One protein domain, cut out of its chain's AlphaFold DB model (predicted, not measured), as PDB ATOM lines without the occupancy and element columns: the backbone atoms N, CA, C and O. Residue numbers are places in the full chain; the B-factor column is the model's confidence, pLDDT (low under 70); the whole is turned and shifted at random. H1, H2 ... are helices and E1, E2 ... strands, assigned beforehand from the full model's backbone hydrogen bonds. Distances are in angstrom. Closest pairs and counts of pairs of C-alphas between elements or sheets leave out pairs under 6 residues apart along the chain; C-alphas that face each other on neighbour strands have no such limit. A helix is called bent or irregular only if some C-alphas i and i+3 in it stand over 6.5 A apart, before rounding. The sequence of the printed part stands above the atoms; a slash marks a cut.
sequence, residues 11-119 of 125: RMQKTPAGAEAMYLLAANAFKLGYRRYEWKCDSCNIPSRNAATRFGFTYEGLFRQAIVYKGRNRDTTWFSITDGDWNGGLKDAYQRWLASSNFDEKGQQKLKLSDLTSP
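AT A GLANCE: This is residues 11 to 119 of the 125 residues of the protein "N-acetyltransferase domain-containing protein" of Phytophthora parasitica P1569 (UniProt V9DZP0). A strongly twisted sheet of three strands forms a wall with helices H1, H2 and H3 over one face; its hairpin E2-E3 reaches to one end of the long axis, and the loop of residues 99 to 112 lies toward the other end. The short last helix, H4, folds back to pack on H2 and H3. The 109 printed residues hold four named helices and three named strands, in the order H1, E1, H2, E2, E3, H3, H4, of mixed class; the sheet's order is E1, E3, E2, antiparallel throughout. The whole is only just compact, close to loose, with a radius of gyration of the C-alphas of 15.3 A and spans of 47 by 33 by 22 A.

IN THESE COORDINATES: Find C-alpha 16 at (287.603, 262.549, 201.875); from there H1 runs 21.9 A to residue 31. Next come E1, residues 36 to 42, 20.1 A, and H2, residues 46 to 54, 12.1 A. E2, residues 58 to 69, 25.1 A, bends by 73 degrees at residue 64. E3, residues 72 to 82, begins with C-alpha 72 at (304.299, 253.537, 230.329) and spans 31.7 A. H3, residues 83 to 98, 20.4 A, has a kink of 50 degrees near residue 90 and is irregular: C-alphas 88 and 91 are 7.8 A apart. H4, residues 113 to 119, 11.2 A, is irregular too, with C-alphas 116 and 119 7.1 A apart; it ends with C-alpha 119 at (287.763, 279.522, 213.040).

HOW THE PARTS SIT: Start at the sheet, where E3 is the inner strand. Look for N 39 and O 79, 2.9 A apart, between E1 and E3, and for N 58 and O 80, 2.8 A apart, in the hairpin E2 and E3. E1, H2 and E2 form a split strand-helix-strand unit, two strands running the same way with E3 between them, its crossover right-handed. H2 is on the sheet over E3 at a height of 8.8 A, along the strands at 2 degrees on the local plane. H1 and H3 touch at a shallow tilt of 29 degrees, opposite ways; their closest C-alphas, of Phe 30 and Asp 83, are 6.5 A apart. H3, with residues 90 to 97 alone, touches H4 in a helical hairpin; the closest C-alphas, of Ala 93 and Leu 116, are 5.4 A apart. H2 touches H4, the C-alphas of Arg 54 and Ser 114 being closest at 4.7 A. H1 and H2 are apart. In H2 every O i to N i+4 pair is within hydrogen-bond range; in H1 11 of 12 are, in H3 8 of 12, in H4 2 of 3.

THE WHOLE: The C-alphas farthest apart, of Gly 71 and Ser 101, are 47.7 A apart. The link from H3 to H4, 14 residues, is long; the other links are tight. The printed part has no cut, its mean pLDDT is 95.1, and no printed residue is under 70.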
ATOM      1  N   ARG A  11     294.796 253.810 203.993       75.81
ATOM      2  CA  ARG A  11     293.952 254.183 202.844       75.81
ATOM      3  C   ARG A  11     292.837 255.182 203.174       75.81
ATOM      4  O   ARG A  11     292.311 255.815 202.268       75.81
ATOM      5  N   MET A  12     292.453 255.317 204.442       76.06
ATOM      6  CA  MET A  12     291.430 256.271 204.898       76.06
ATOM      7  C   MET A  12     292.029 257.522 205.544       76.06
ATOM      8  O   MET A  12     291.352 258.535 205.725       76.06
ATOM      9  N   GLN A  13     293.304 257.471 205.927       77.62
ATOM     10  CA  GLN A  13     293.973 258.613 206.528       77.62
ATOM     11  C   GLN A  13     294.160 259.715 205.486       77.62
ATOM     12  O   GLN A  13     294.673 259.476 204.399       77.62
ATOM     13  N   LYS A  14     293.777 260.943 205.851       80.00
ATOM     14  CA  LYS A  14     293.889 262.135 204.992       80.00
ATOM     15  C   LYS A  14     293.091 262.044 203.678       80.00
ATOM     16  O   LYS A  14     293.404 262.774 202.744       80.00
ATOM     17  N   THR A  15     292.047 261.214 203.618       87.19
ATOM     18  CA  THR A  15     291.140 261.132 202.462       87.19
ATOM     19  C   THR A  15     289.778 261.775 202.751       87.19
ATOM     20  O   THR A  15     289.431 261.975 203.923       87.19
ATOM     21  N   PRO A  16     288.979 262.083 201.710       90.56
ATOM     22  CA  PRO A  16     287.603 262.549 201.875       90.56
ATOM     23  C   PRO A  16     286.743 261.604 202.708       90.56
ATOM     24  O   PRO A  16     286.090 262.061 203.638       90.56
ATOM     25  N   ALA A  17     286.857 260.293 202.484       90.62
ATOM     26  CA  ALA A  17     286.126 259.283 203.247       90.62
ATOM     27  C   ALA A  17     286.397 259.372 204.763       90.62
ATOM     28  O   ALA A  17     285.479 259.274 205.573       90.62
ATOM     29  N   GLY A  18     287.652 259.604 205.169       90.56
ATOM     30  CA  GLY A  18     287.992 259.766 206.585       90.56
ATOM     31  C   GLY A  18     287.399 261.033 207.213       90.56
ATOM     32  O   GLY A  18     287.066 261.036 208.400       90.56
ATOM     33  N   ALA A  19     287.256 262.108 206.435       92.06
ATOM     34  CA  ALA A  19     286.617 263.340 206.891       92.06
ATOM     35  C   ALA A  19     285.086 263.232 206.900       92.06
ATOM     36  O   ALA A  19     284.458 263.699 207.848       92.06
ATOM     37  N   GLU A  20     284.502 262.569 205.904       94.81
ATOM     38  CA  GLU A  20     283.067 262.300 205.826       94.81
ATOM     39  C   GLU A  20     282.598 261.409 206.978       94.81
ATOM     40  O   GLU A  20     281.602 261.717 207.626       94.81
ATOM     41  N   ALA A  21     283.359 260.368 207.324       93.88
ATOM     42  CA  ALA A  21     283.060 259.539 208.488       93.88
ATOM     43  C   ALA A  21     283.004 260.363 209.791       93.88
ATOM     44  O   ALA A  21     282.082 260.191 210.588       93.88
ATOM     45  N   MET A  22     283.937 261.305 209.995       94.12
ATOM     46  CA  MET A  22     283.893 262.211 211.152       94.12
ATOM     47  C   MET A  22     282.681 263.146 211.112       94.12
ATOM     48  O   MET A  22     282.035 263.335 212.142       94.12
ATOM     49  N   TYR A  23     282.355 263.691 209.937       96.56
ATOM     50  CA  TYR A  23     281.173 264.528 209.742       96.56
ATOM     51  C   TYR A  23     279.886 263.778 210.094       96.56
ATOM     52  O   TYR A  23     279.075 264.292 210.857       96.56
ATOM     53  N   LEU A  24     279.706 262.555 209.588       96.69
ATOM     54  CA  LEU A  24     278.500 261.759 209.822       96.69
ATOM     55  C   LEU A  24     278.328 261.404 211.303       96.69
ATOM     56  O   LEU A  24     277.219 261.498 211.832       96.69
ATOM     57  N   LEU A  25     279.418 261.049 211.989       96.25
ATOM     58  CA  LEU A  25     279.395 260.768 213.427       96.25
ATOM     59  C   LEU A  25     279.030 262.014 214.245       96.25
ATOM     60  O   LEU A  25     278.144 261.935 215.100       96.25
ATOM     61  N   ALA A  26     279.651 263.160 213.953       96.19
ATOM     62  CA  ALA A  26     279.336 264.427 214.612       96.19
ATOM     63  C   ALA A  26     277.884 264.854 214.339       96.19
ATOM     64  O   ALA A  26     277.132 265.131 215.272       96.19
ATOM     65  N   ALA A  27     277.452 264.821 213.075       97.44
ATOM     66  CA  ALA A  27     276.095 265.165 212.669       97.44
ATOM     67  C   ALA A  27     275.051 264.307 213.386       97.44
ATOM     68  O   ALA A  27     274.049 264.834 213.870       97.44
ATOM     69  N   ASN A  28     275.291 262.998 213.500       97.56
ATOM     70  CA  ASN A  28     274.414 262.111 214.249       97.56
ATOM     71  C   ASN A  28     274.421 262.433 215.752       97.56
ATOM     72  O   ASN A  28     273.356 262.494 216.360       97.56
ATOM     73  N   ALA A  29     275.589 262.686 216.351       96.81
ATOM     74  CA  ALA A  29     275.689 263.057 217.762       96.81
ATOM     75  C   ALA A  29     274.853 264.305 218.088       96.81
ATOM     76  O   ALA A  29     274.033 264.280 219.005       96.81
ATOM     77  N   PHE A  30     275.007 265.370 217.304       97.88
ATOM     78  CA  PHE A  30     274.250 266.604 217.511       97.88
ATOM     79  C   PHE A  30     272.765 266.443 217.165       97.88
ATOM     80  O   PHE A  30     271.918 266.981 217.873       97.88
ATOM     81  N   LYS A  31     272.417 265.630 216.156       97.25
ATOM     82  CA  LYS A  31     271.017 265.268 215.861       97.25
ATOM     83  C   LYS A  31     270.341 264.558 217.039       97.25
ATOM     84  O   LYS A  31     269.159 264.778 217.277       97.25
ATOM     85  N   LEU A  32     271.079 263.730 217.778       97.88
ATOM     86  CA  LEU A  32     270.596 263.056 218.988       97.88
ATOM     87  C   LEU A  32     270.521 263.984 220.218       97.88
ATOM     88  O   LEU A  32     270.185 263.521 221.304       97.88
ATOM     89  N   GLY A  33     270.835 265.276 220.076       96.75
ATOM     90  CA  GLY A  33     270.743 266.258 221.158       96.75
ATOM     91  C   GLY A  33     271.948 266.286 222.101       96.75
ATOM     92  O   GLY A  33     271.888 266.936 223.146       96.75
ATOM     93  N   TYR A  34     273.060 265.619 221.769       97.88
ATOM     94  CA  TYR A  34     274.290 265.800 222.542       97.88
ATOM     95  C   TYR A  34     274.804 267.227 222.376       97.88
ATOM     96  O   TYR A  34     274.928 267.728 221.267       97.88
ATOM     97  N   ARG A  35     275.202 267.846 223.487       97.75
ATOM     98  CA  ARG A  35     275.755 269.210 223.495       97.75
ATOM     99  C   ARG A  35     277.260 269.277 223.244       97.75
ATOM    100  O   ARG A  35     277.848 270.351 223.180       97.75
ATOM    101  N   ARG A  36     277.905 268.111 223.191       97.44
ATOM    102  CA  ARG A  36     279.358 267.990 223.198       97.44
ATOM    103  C   ARG A  36     279.824 266.690 222.560       97.44
ATOM    104  O   ARG A  36     279.327 265.605 222.898       97.44
ATOM    105  N   TYR A  37     280.817 266.821 221.694       97.31
ATOM    106  CA  TYR A  37     281.481 265.751 220.971       97.31
ATOM    107  C   TYR A  37     282.981 265.792 221.271       97.31
ATOM    108  O   TYR A  37     283.637 266.801 221.028       97.31
ATOM    109  N   GLU A  38     283.517 264.729 221.862       97.38
ATOM    110  CA  GLU A  38     284.858 264.734 222.459       97.38
ATOM    111  C   GLU A  38     285.842 263.853 221.699       97.38
ATOM    112  O   GLU A  38     285.500 262.749 221.272       97.38
ATOM    113  N   TRP A  39     287.089 264.314 221.627       96.44
ATOM    114  CA  TRP A  39     288.237 263.549 221.160       96.44
ATOM    115  C   TRP A  39     289.302 263.544 222.250       96.44
ATOM    116  O   TRP A  39     289.701 264.597 222.747       96.44
ATOM    117  N   LYS A  40     289.827 262.367 222.589       95.19
ATOM    118  CA  LYS A  40     290.971 262.253 223.496       95.19
ATOM    119  C   LYS A  40     292.050 261.363 222.916       95.19
ATOM    120  O   LYS A  40     291.785 260.295 222.363       95.19
ATOM    121  N   CYS A  41     293.296 261.767 223.088       95.00
ATOM    122  CA  CYS A  41     294.435 260.990 222.624       95.00
ATOM    123  C   CYS A  41     295.586 261.044 223.623       95.00
ATOM    124  O   CYS A  41     295.580 261.812 224.581       95.00
ATOM    125  N   ASP A  42     296.555 260.158 223.425       95.19
ATOM    126  CA  ASP A  42     297.842 260.268 224.102       95.19
ATOM    127  C   ASP A  42     298.523 261.583 223.692       95.19
ATOM    128  O   ASP A  42     298.520 261.927 222.505       95.19
ATOM    129  N   SER A  43     299.090 262.313 224.651       94.38
ATOM    130  CA  SER A  43     299.767 263.590 224.404       94.38
ATOM    131  C   SER A  43     300.970 263.478 223.461       94.38
ATOM    132  O   SER A  43     301.233 264.406 222.685       94.38
ATOM    133  N   CYS A  44     301.639 262.322 223.449       94.56
ATOM    134  CA  CYS A  44     302.732 261.990 222.540       94.56
ATOM    135  C   CYS A  44     302.245 261.613 221.127       94.56
ATOM    136  O   CYS A  44     303.050 261.537 220.200       94.56
ATOM    137  N   ASN A  45     300.942 261.377 220.915       93.25
ATOM    138  CA  ASN A  45     300.392 261.029 219.601       93.25
ATOM    139  C   ASN A  45     300.110 262.288 218.763       93.25
ATOM    140  O   ASN A  45     298.962 262.704 218.584       93.25
ATOM    141  N   ILE A  46     301.180 262.879 218.226       93.81
ATOM    142  CA  ILE A  46     301.127 264.078 217.376       93.81
ATOM    143  C   ILE A  46     300.175 263.903 216.174       93.81
ATOM    144  O   ILE A  46     299.357 264.797 215.951       93.81
ATOM    145  N   PRO A  47     300.178 262.776 215.424       92.75
ATOM    146  CA  PRO A  47     299.235 262.587 214.320       92.75
ATOM    147  C   PRO A  47     297.763 262.671 214.743       92.75
ATOM    148  O   PRO A  47     296.961 263.281 214.039       92.75
ATOM    149  N   SER A  48     297.404 262.095 215.895       92.88
ATOM    150  CA  SER A  48     296.033 262.151 216.415       92.88
ATOM    151  C   SER A  48     295.647 263.561 216.859       92.88
ATOM    152  O   SER A  48     294.547 264.009 216.546       92.88
ATOM    153  N   ARG A  49     296.567 264.293 217.500       94.12
ATOM    154  CA  ARG A  49     296.358 265.701 217.869       94.12
ATOM    155  C   ARG A  49     296.136 266.584 216.640       94.12
ATOM    156  O   ARG A  49     295.194 267.366 216.616       94.12
ATOM    157  N   ASN A  50     296.949 266.408 215.598       93.75
ATOM    158  CA  ASN A  50     296.805 267.142 214.338       93.75
ATOM    159  C   ASN A  50     295.510 266.780 213.596       93.75
ATOM    160  O   ASN A  50     294.947 267.610 212.886       93.75
ATOM    161  N   ALA A  51     295.035 265.539 213.729       93.50
ATOM    162  CA  ALA A  51     293.747 265.139 213.178       93.50
ATOM    163  C   ALA A  51     292.592 265.838 213.908       93.50
ATOM    164  O   ALA A  51     291.724 266.393 213.240       93.50
ATOM    165  N   ALA A  52     292.612 265.866 215.245       94.56
ATOM    166  CA  ALA A  52     291.601 266.556 216.046       94.56
ATOM    167  C   ALA A  52     291.494 268.039 215.655       94.56
ATOM    168  O   ALA A  52     290.407 268.508 215.320       94.56
ATOM    169  N   THR A  53     292.621 268.752 215.575       94.88
ATOM    170  CA  THR A  53     292.619 270.163 215.158       94.88
ATOM    171  C   THR A  53     292.172 270.338 213.707       94.88
ATOM    172  O   THR A  53     291.336 271.191 213.430       94.88
ATOM    173  N   ARG A  54     292.625 269.493 212.767       95.44
ATOM    174  CA  ARG A  54     292.143 269.524 211.369       95.44
ATOM    175  C   ARG A  54     290.619 269.387 211.277       95.44
ATOM    176  O   ARG A  54     290.009 269.982 210.391       95.44
ATOM    177  N   PHE A  55     290.018 268.589 212.152       95.88
ATOM    178  CA  PHE A  55     288.576 268.354 212.209       95.88
ATOM    179  C   PHE A  55     287.793 269.432 212.977       95.88
ATOM    180  O   PHE A  55     286.584 269.308 213.125       95.88
ATOM    181  N   GLY A  56     288.448 270.502 213.431       96.00
ATOM    182  CA  GLY A  56     287.776 271.602 214.123       96.00
ATOM    183  C   GLY A  56     287.556 271.365 215.615       96.00
ATOM    184  O   GLY A  56     286.802 272.112 216.226       96.00
ATOM    185  N   PHE A  57     288.195 270.355 216.219       96.62
ATOM    186  CA  PHE A  57     288.144 270.204 217.670       96.62
ATOM    187  C   PHE A  57     289.060 271.225 218.358       96.62
ATOM    188  O   PHE A  57     290.244 271.345 218.026       96.62
ATOM    189  N   THR A  58     288.530 271.897 219.377       96.44
ATOM    190  CA  THR A  58     289.268 272.812 220.256       96.44
ATOM    191  C   THR A  58     289.959 272.045 221.376       96.44
ATOM    192  O   THR A  58     289.350 271.182 222.003       96.44
ATOM    193  N   TYR A  59     291.232 272.355 221.642       96.00
ATOM    194  CA  TYR A  59     291.974 271.804 222.779       96.00
ATOM    195  C   TYR A  59     291.472 272.395 224.098       96.00
ATOM    196  O   TYR A  59     291.300 273.606 224.206       96.00
ATOM    197  N   GLU A  60     291.298 271.551 225.113       95.88
ATOM    198  CA  GLU A  60     290.753 271.982 226.408       95.88
ATOM    199  C   GLU A  60     291.599 271.591 227.616       95.88
ATOM    200  O   GLU A  60     291.383 272.113 228.707       95.88
ATOM    201  N   GLY A  61     292.568 270.685 227.467       95.69
ATOM    202  CA  GLY A  61     293.441 270.366 228.588       95.69
ATOM    203  C   GLY A  61     294.212 269.062 228.478       95.69
ATOM    204  O   GLY A  61     293.981 268.214 227.612       95.69
ATOM    205  N   LEU A  62     295.141 268.916 229.421       96.94
ATOM    206  CA  LEU A  62     295.992 267.751 229.580       96.94
ATOM    207  C   LEU A  62     295.764 267.145 230.959       96.94
ATOM    208  O   LEU A  62     296.072 267.756 231.980       96.94
ATOM    209  N   PHE A  63     295.291 265.908 230.991       97.81
ATOM    210  CA  PHE A  63     295.283 265.128 232.221       97.81
ATOM    211  C   PHE A  63     296.629 264.429 232.348       97.81
ATOM    212  O   PHE A  63     296.920 263.492 231.601       97.81
ATOM    213  N   ARG A  64     297.457 264.919 233.274       97.94
ATOM    214  CA  ARG A  64     298.755 264.318 233.595       97.94
ATOM    215  C   ARG A  64     298.547 262.991 234.310       97.94
ATOM    216  O   ARG A  64     297.698 262.901 235.192       97.94
ATOM    217  N   GLN A  65     299.334 261.990 233.938       96.75
ATOM    218  CA  GLN A  65     299.275 260.638 234.487       96.75
ATOM    219  C   GLN A  65     297.870 260.030 234.500       96.75
ATOM    220  O   GLN A  65     297.478 259.352 235.446       96.75
ATOM    221  N   ALA A  66     297.099 260.288 233.439       97.06
ATOM    222  CA  ALA A  66     295.702 259.881 233.362       97.06
ATOM    223  C   ALA A  66     295.542 258.358 233.444       97.06
ATOM    224  O   ALA A  66     294.631 257.876 234.111       97.06
ATOM    225  N   ILE A  67     296.409 257.612 232.747       96.38
ATOM    226  CA  ILE A  67     296.449 256.146 232.791       96.38
ATOM    227  C   ILE A  67     297.879 255.628 232.601       96.38
ATOM    228  O   ILE A  67     298.726 256.294 232.006       96.38
ATOM    229  N   VAL A  68     298.112 254.381 233.009       96.50
ATOM    230  CA  VAL A  68     299.266 253.582 232.578       96.50
ATOM    231  C   VAL A  68     298.796 252.618 231.494       96.50
ATOM    232  O   VAL A  68     297.818 251.897 231.680       96.50
ATOM    233  N   TYR A  69     299.470 252.590 230.346       91.56
ATOM    234  CA  TYR A  69     299.168 251.624 229.290       91.56
ATOM    235  C   TYR A  69     300.446 251.188 228.578       91.56
ATOM    236  O   TYR A  69     301.371 251.980 228.406       91.56
ATOM    237  N   LYS A  70     300.510 249.913 228.170       91.38
ATOM    238  CA  LYS A  70     301.695 249.323 227.516       91.38
ATOM    239  C   LYS A  70     303.003 249.587 228.289       91.38
ATOM    240  O   LYS A  70     304.022 249.903 227.689       91.38
ATOM    241  N   GLY A  71     302.947 249.503 229.621       94.56
ATOM    242  CA  GLY A  71     304.113 249.675 230.494       94.56
ATOM    243  C   GLY A  71     304.639 251.109 230.621       94.56
ATOM    244  O   GLY A  71     305.738 251.289 231.133       94.56
ATOM    245  N   ARG A  72     303.893 252.132 230.179       95.75
ATOM    246  CA  ARG A  72     304.299 253.537 230.329       95.75
ATOM    247  C   ARG A  72     303.178 254.452 230.803       95.75
ATOM    248  O   ARG A  72     301.995 254.154 230.628       95.75
ATOM    249  N   ASN A  73     303.579 255.604 231.333       96.38
ATOM    250  CA  ASN A  73     302.685 256.722 231.595       96.38
ATOM    251  C   ASN A  73     302.006 257.209 230.303       96.38
ATOM    252  O   ASN A  73     302.639 257.261 229.240       96.38
ATOM    253  N   ARG A  74     300.739 257.614 230.407       96.75
ATOM    254  CA  ARG A  74     300.020 258.362 229.377       96.75
ATOM    255  C   ARG A  74     299.330 259.567 229.979       96.75
ATOM    256  O   ARG A  74     298.319 259.445 230.675       96.75
ATOM    257  N   ASP A  75     299.802 260.729 229.563       97.56
ATOM    258  CA  ASP A  75     299.023 261.944 229.694       97.56
ATOM    259  C   ASP A  75     297.968 261.975 228.580       97.56
ATOM    260  O   ASP A  75     298.218 261.563 227.440       97.56
ATOM    261  N   THR A  76     296.759 262.422 228.910       97.19
ATOM    262  CA  THR A  76     295.638 262.457 227.962       97.19
ATOM    263  C   THR A  76     295.310 263.888 227.584       97.19
ATOM    264  O   THR A  76     294.923 264.688 228.432       97.19
ATOM    265  N   THR A  77     295.465 264.198 226.302       96.94
ATOM    266  CA  THR A  77     295.069 265.471 225.700       96.94
ATOM    267  C   THR A  77     293.598 265.387 225.308       96.94
ATOM    268  O   THR A  77     293.208 264.446 224.608       96.94
ATOM    269  N   TRP A  78     292.805 266.357 225.752       97.00
ATOM    270  CA  TRP A  78     291.369 266.445 225.505       97.00
ATOM    271  C   TRP A  78     291.040 267.563 224.524       97.00
ATOM    272  O   TRP A  78     291.585 268.666 224.615       97.00
ATOM    273  N   PHE A  79     290.123 267.260 223.611       96.75
ATOM    274  CA  PHE A  79     289.556 268.208 222.671       96.75
ATOM    275  C   PHE A  79     288.041 268.043 222.566       96.75
ATOM    276  O   PHE A  79     287.506 266.961 222.838       96.75
ATOM    277  N   SER A  80     287.354 269.085 222.108       96.88
ATOM    278  CA  SER A  80     285.904 269.056 221.944       96.88
ATOM    279  C   SER A  80     285.394 269.868 220.755       96.88
ATOM    280  O   SER A  80     286.071 270.766 220.256       96.88
ATOM    281  N   ILE A  81     284.181 269.525 220.326       97.44
ATOM    282  CA  ILE A  81     283.274 270.352 219.530       97.44
ATOM    283  C   ILE A  81     281.972 270.455 220.329       97.44
ATOM    284  O   ILE A  81     281.445 269.439 220.804       97.44
ATOM    285  N   THR A  82     281.444 271.661 220.488       97.31
ATOM    286  CA  THR A  82     280.144 271.910 221.127       97.31
ATOM    287  C   THR A  82     279.015 272.004 220.103       97.31
ATOM    288  O   THR A  82     279.240 272.149 218.901       97.31
ATOM    289  N   ASP A  83     277.775 271.927 220.580       97.44
ATOM    290  CA  ASP A  83     276.584 272.235 219.780       97.44
ATOM    291  C   ASP A  83     276.632 273.657 219.193       97.44
ATOM    292  O   ASP A  83     276.225 273.863 218.049       97.44
ATOM    293  N   GLY A  84     277.178 274.616 219.945       97.44
ATOM    294  CA  GLY A  84     277.448 275.980 219.493       97.44
ATOM    295  C   GLY A  84     278.418 276.036 218.315       97.44
ATOM    296  O   GLY A  84     278.112 276.690 217.324       97.44
ATOM    297  N   ASP A  85     279.532 275.302 218.368       97.06
ATOM    298  CA  ASP A  85     280.500 275.245 217.258       97.06
ATOM    299  C   ASP A  85     279.876 274.587 216.018       97.06
ATOM    300  O   ASP A  85     279.996 275.082 214.895       97.06
ATOM    301  N   TRP A  86     279.160 273.476 216.225       97.75
ATOM    302  CA  TRP A  86     278.508 272.721 215.158       97.75
ATOM    303  C   TRP A  86     277.475 273.555 214.397       97.75
ATOM    304  O   TRP A  86     277.524 273.630 213.165       97.75
ATOM    305  N   ASN A  87     276.564 274.196 215.134       97.00
ATOM    306  CA  ASN A  87     275.518 275.053 214.578       97.00
ATOM    307  C   ASN A  87     276.048 276.438 214.168       97.00
ATOM    308  O   ASN A  87     275.420 277.109 213.358       97.00
ATOM    309  N   GLY A  88     277.203 276.849 214.691       96.25
ATOM    310  CA  GLY A  88     277.882 278.111 214.389       96.25
ATOM    311  C   GLY A  88     278.662 278.119 213.072       96.25
ATOM    312  O   GLY A  88     279.400 279.064 212.812       96.25
ATOM    313  N   GLY A  89     278.518 277.080 212.242       97.44
ATOM    314  CA  GLY A  89     279.075 277.021 210.887       97.44
ATOM    315  C   GLY A  89     280.081 275.896 210.654       97.44
ATOM    316  O   GLY A  89     280.503 275.693 209.514       97.44
ATOM    317  N   LEU A  90     280.453 275.114 211.678       97.75
ATOM    318  CA  LEU A  90     281.370 273.987 211.478       97.75
ATOM    319  C   LEU A  90     280.738 272.929 210.565       97.75
ATOM    320  O   LEU A  90     281.410 272.386 209.689       97.75
ATOM    321  N   LYS A  91     279.429 272.686 210.701       98.06
ATOM    322  CA  LYS A  91     278.675 271.830 209.775       98.06
ATOM    323  C   LYS A  91     278.824 272.294 208.321       98.06
ATOM    324  O   LYS A  91     279.109 271.476 207.446       98.06
ATOM    325  N   ASP A  92     278.678 273.592 208.072       98.19
ATOM    326  CA  ASP A  92     278.744 274.173 206.728       98.19
ATOM    327  C   ASP A  92     280.169 274.123 206.166       98.19
ATOM    328  O   ASP A  92     280.363 273.838 204.984       98.19
ATOM    329  N   ALA A  93     281.184 274.308 207.017       98.06
ATOM    330  CA  ALA A  93     282.588 274.116 206.656       98.06
ATOM    331  C   ALA A  93     282.850 272.691 206.139       98.06
ATOM    332  O   ALA A  93     283.487 272.517 205.095       98.06
ATOM    333  N   TYR A  94     282.312 271.673 206.817       97.88
ATOM    334  CA  TYR A  94     282.397 270.285 206.358       97.88
ATOM    335  C   TYR A  94     281.667 270.067 205.032       97.88
ATOM    336  O   TYR A  94     282.239 269.470 204.122       97.88
ATOM    337  N   GLN A  95     280.436 270.563 204.897       98.12
ATOM    338  CA  GLN A  95     279.654 270.418 203.665       98.12
ATOM    339  C   GLN A  95     280.342 271.090 202.473       98.12
ATOM    340  O   GLN A  95     280.440 270.496 201.400       98.12
ATOM    341  N   ARG A  96     280.898 272.289 202.674       98.00
ATOM    342  CA  ARG A  96     281.681 273.006 201.661       98.00
ATOM    343  C   ARG A  96     282.935 272.240 201.262       98.00
ATOM    344  O   ARG A  96     283.281 272.220 200.085       98.00
ATOM    345  N   TRP A  97     283.623 271.623 202.221       98.06
ATOM    346  CA  TRP A  97     284.818 270.838 201.929       98.06
ATOM    347  C   TRP A  97     284.502 269.523 201.205       98.06
ATOM    348  O   TRP A  97     285.256 269.131 200.316       98.06
ATOM    349  N   LEU A  98     283.408 268.851 201.581       97.19
ATOM    350  CA  LEU A  98     282.959 267.575 201.008       97.19
ATOM    351  C   LEU A  98     282.269 267.725 199.646       97.19
ATOM    352  O   LEU A  98     282.118 266.732 198.936       97.19
ATOM    353  N   ALA A  99     281.857 268.937 199.267       97.56
ATOM    354  CA  ALA A  99     281.257 269.196 197.966       97.56
ATOM    355  C   ALA A  99     282.184 268.739 196.828       97.56
ATOM    356  O   ALA A  99     283.380 269.036 196.828       97.56
ATOM    357  N   SER A 100     281.623 268.073 195.814       95.75
ATOM    358  CA  SER A 100     282.382 267.599 194.646       95.75
ATOM    359  C   SER A 100     283.133 268.729 193.935       95.75
ATOM    360  O   SER A 100     284.238 268.527 193.441       95.75
ATOM    361  N   SER A 101     282.585 269.947 193.959       97.00
ATOM    362  CA  SER A 101     283.211 271.151 193.405       97.00
ATOM    363  C   SER A 101     284.543 271.520 194.070       97.00
ATOM    364  O   SER A 101     285.367 272.186 193.434       97.00
ATOM    365  N   ASN A 102     284.784 271.075 195.308       97.56
ATOM    366  CA  ASN A 102     286.031 271.292 196.034       97.56
ATOM    367  C   ASN A 102     287.161 270.346 195.596       97.56
ATOM    368  O   ASN A 102     288.294 270.538 196.024       97.56
ATOM    369  N   PHE A 103     286.901 269.358 194.743       96.31
ATOM    370  CA  PHE A 103     287.926 268.441 194.244       96.31
ATOM    371  C   PHE A 103     288.159 268.668 192.746       96.31
ATOM    372  O   PHE A 103     287.248 269.052 192.009       96.31
ATOM    373  N   ASP A 104     289.407 268.541 192.303       94.81
ATOM    374  CA  ASP A 104     289.757 268.552 190.880       94.81
ATOM    375  C   ASP A 104     289.611 267.155 190.247       94.81
ATOM    376  O   ASP A 104     289.283 266.176 190.916       94.81
ATOM    377  N   GLU A 105     289.866 267.054 188.942       93.75
ATOM    378  CA  GLU A 105     289.776 265.795 188.184       93.75
ATOM    379  C   GLU A 105     290.738 264.706 188.688       93.75
ATOM    380  O   GLU A 105     290.535 263.522 188.424       93.75
ATOM    381  N   LYS A 106     291.779 265.085 189.439       92.38
ATOM    382  CA  LYS A 106     292.751 264.173 190.057       92.38
ATOM    383  C   LYS A 106     292.391 263.844 191.510       92.38
ATOM    384  O   LYS A 106     293.163 263.162 192.186       92.38
ATOM    385  N   GLY A 107     291.244 264.317 191.999       89.00
ATOM    386  CA  GLY A 107     290.776 264.121 193.369       89.00
ATOM    387  C   GLY A 107     291.483 265.001 194.403       89.00
ATOM    388  O   GLY A 107     291.365 264.738 195.602       89.00
ATOM    389  N   GLN A 108     292.214 266.034 193.978       92.81
ATOM    390  CA  GLN A 108     292.904 266.939 194.889       92.81
ATOM    391  C   GLN A 108     291.979 268.057 195.356       92.81
ATOM    392  O   GLN A 108     291.254 268.670 194.574       92.81
ATOM    393  N   GLN A 109     292.012 268.326 196.661       95.44
ATOM    394  CA  GLN A 109     291.217 269.386 197.276       95.44
ATOM    395  C   GLN A 109     291.701 270.777 196.818       95.44
ATOM    396  O   GLN A 109     292.900 271.062 196.841       95.44
ATOM    397  N   LYS A 110     290.762 271.659 196.474       96.56
ATOM    398  CA  LYS A 110     290.994 273.074 196.142       96.56
ATOM    399  C   LYS A 110     291.060 273.927 197.410       96.56
ATOM    400  O   LYS A 110     291.917 274.795 197.530       96.56
ATOM    401  N   LEU A 111     290.190 273.641 198.379       96.56
ATOM    402  CA  LEU A 111     290.188 274.207 199.729       96.56
ATOM    403  C   LEU A 111     290.615 273.139 200.734       96.56
ATOM    404  O   LEU A 111     290.167 271.989 200.667       96.56
ATOM    405  N   LYS A 112     291.443 273.517 201.709       96.38
ATOM    406  CA  LYS A 112     291.825 272.614 202.797       96.38
ATOM    407  C   LYS A 112     290.769 272.636 203.891       96.38
ATOM    408  O   LYS A 112     290.296 273.699 204.284       96.38
ATOM    409  N   LEU A 113     290.466 271.463 204.448       96.38
ATOM    410  CA  LEU A 113     289.530 271.366 205.571       96.38
ATOM    411  C   LEU A 113     290.012 272.194 206.766       96.38
ATOM    412  O   LEU A 113     289.213 272.892 207.365       96.38
ATOM    413  N   SER A 114     291.317 272.161 207.056       95.69
ATOM    414  CA  SER A 114     291.927 272.930 208.146       95.69
ATOM    415  C   SER A 114     291.676 274.430 208.040       95.69
ATOM    416  O   SER A 114     291.546 275.090 209.059       95.69
ATOM    417  N   ASP A 115     291.616 274.969 206.823       96.75
ATOM    418  CA  ASP A 115     291.427 276.405 206.623       96.75
ATOM    419  C   ASP A 115     289.979 276.775 206.967       96.75
ATOM    420  O   ASP A 115     289.735 277.747 207.677       96.75
ATOM    421  N   LEU A 116     289.028 275.932 206.550       97.06
ATOM    422  CA  LEU A 116     287.601 276.086 206.839       97.06
ATOM    423  C   LEU A 116     287.249 275.818 208.311       97.06
ATOM    424  O   LEU A 116     286.310 276.419 208.823       97.06
ATOM    425  N   THR A 117     287.979 274.927 208.988       96.69
ATOM    426  CA  THR A 117     287.748 274.593 210.402       96.69
ATOM    427  C   THR A 117     288.561 275.450 211.370       96.69
ATOM    428  O   THR A 117     288.228 275.492 212.552       96.69
ATOM    429  N   SER A 118     289.588 276.169 210.896       95.38
ATOM    430  CA  SER A 118     290.430 277.038 211.729       95.38
ATOM    431  C   SER A 118     289.662 278.032 212.608       95.38
ATOM    432  O   SER A 118     290.082 278.202 213.754       95.38
ATOM    433  N   PRO A 119     288.517 278.615 212.185       94.75
ATOM    434  CA  PRO A 119     287.763 279.522 213.040       94.75
ATOM    435  C   PRO A 119     287.114 278.849 214.246       94.75
ATOM    436  O   PRO A 119     286.595 279.578 215.066       94.75
TER     437      PRO A 119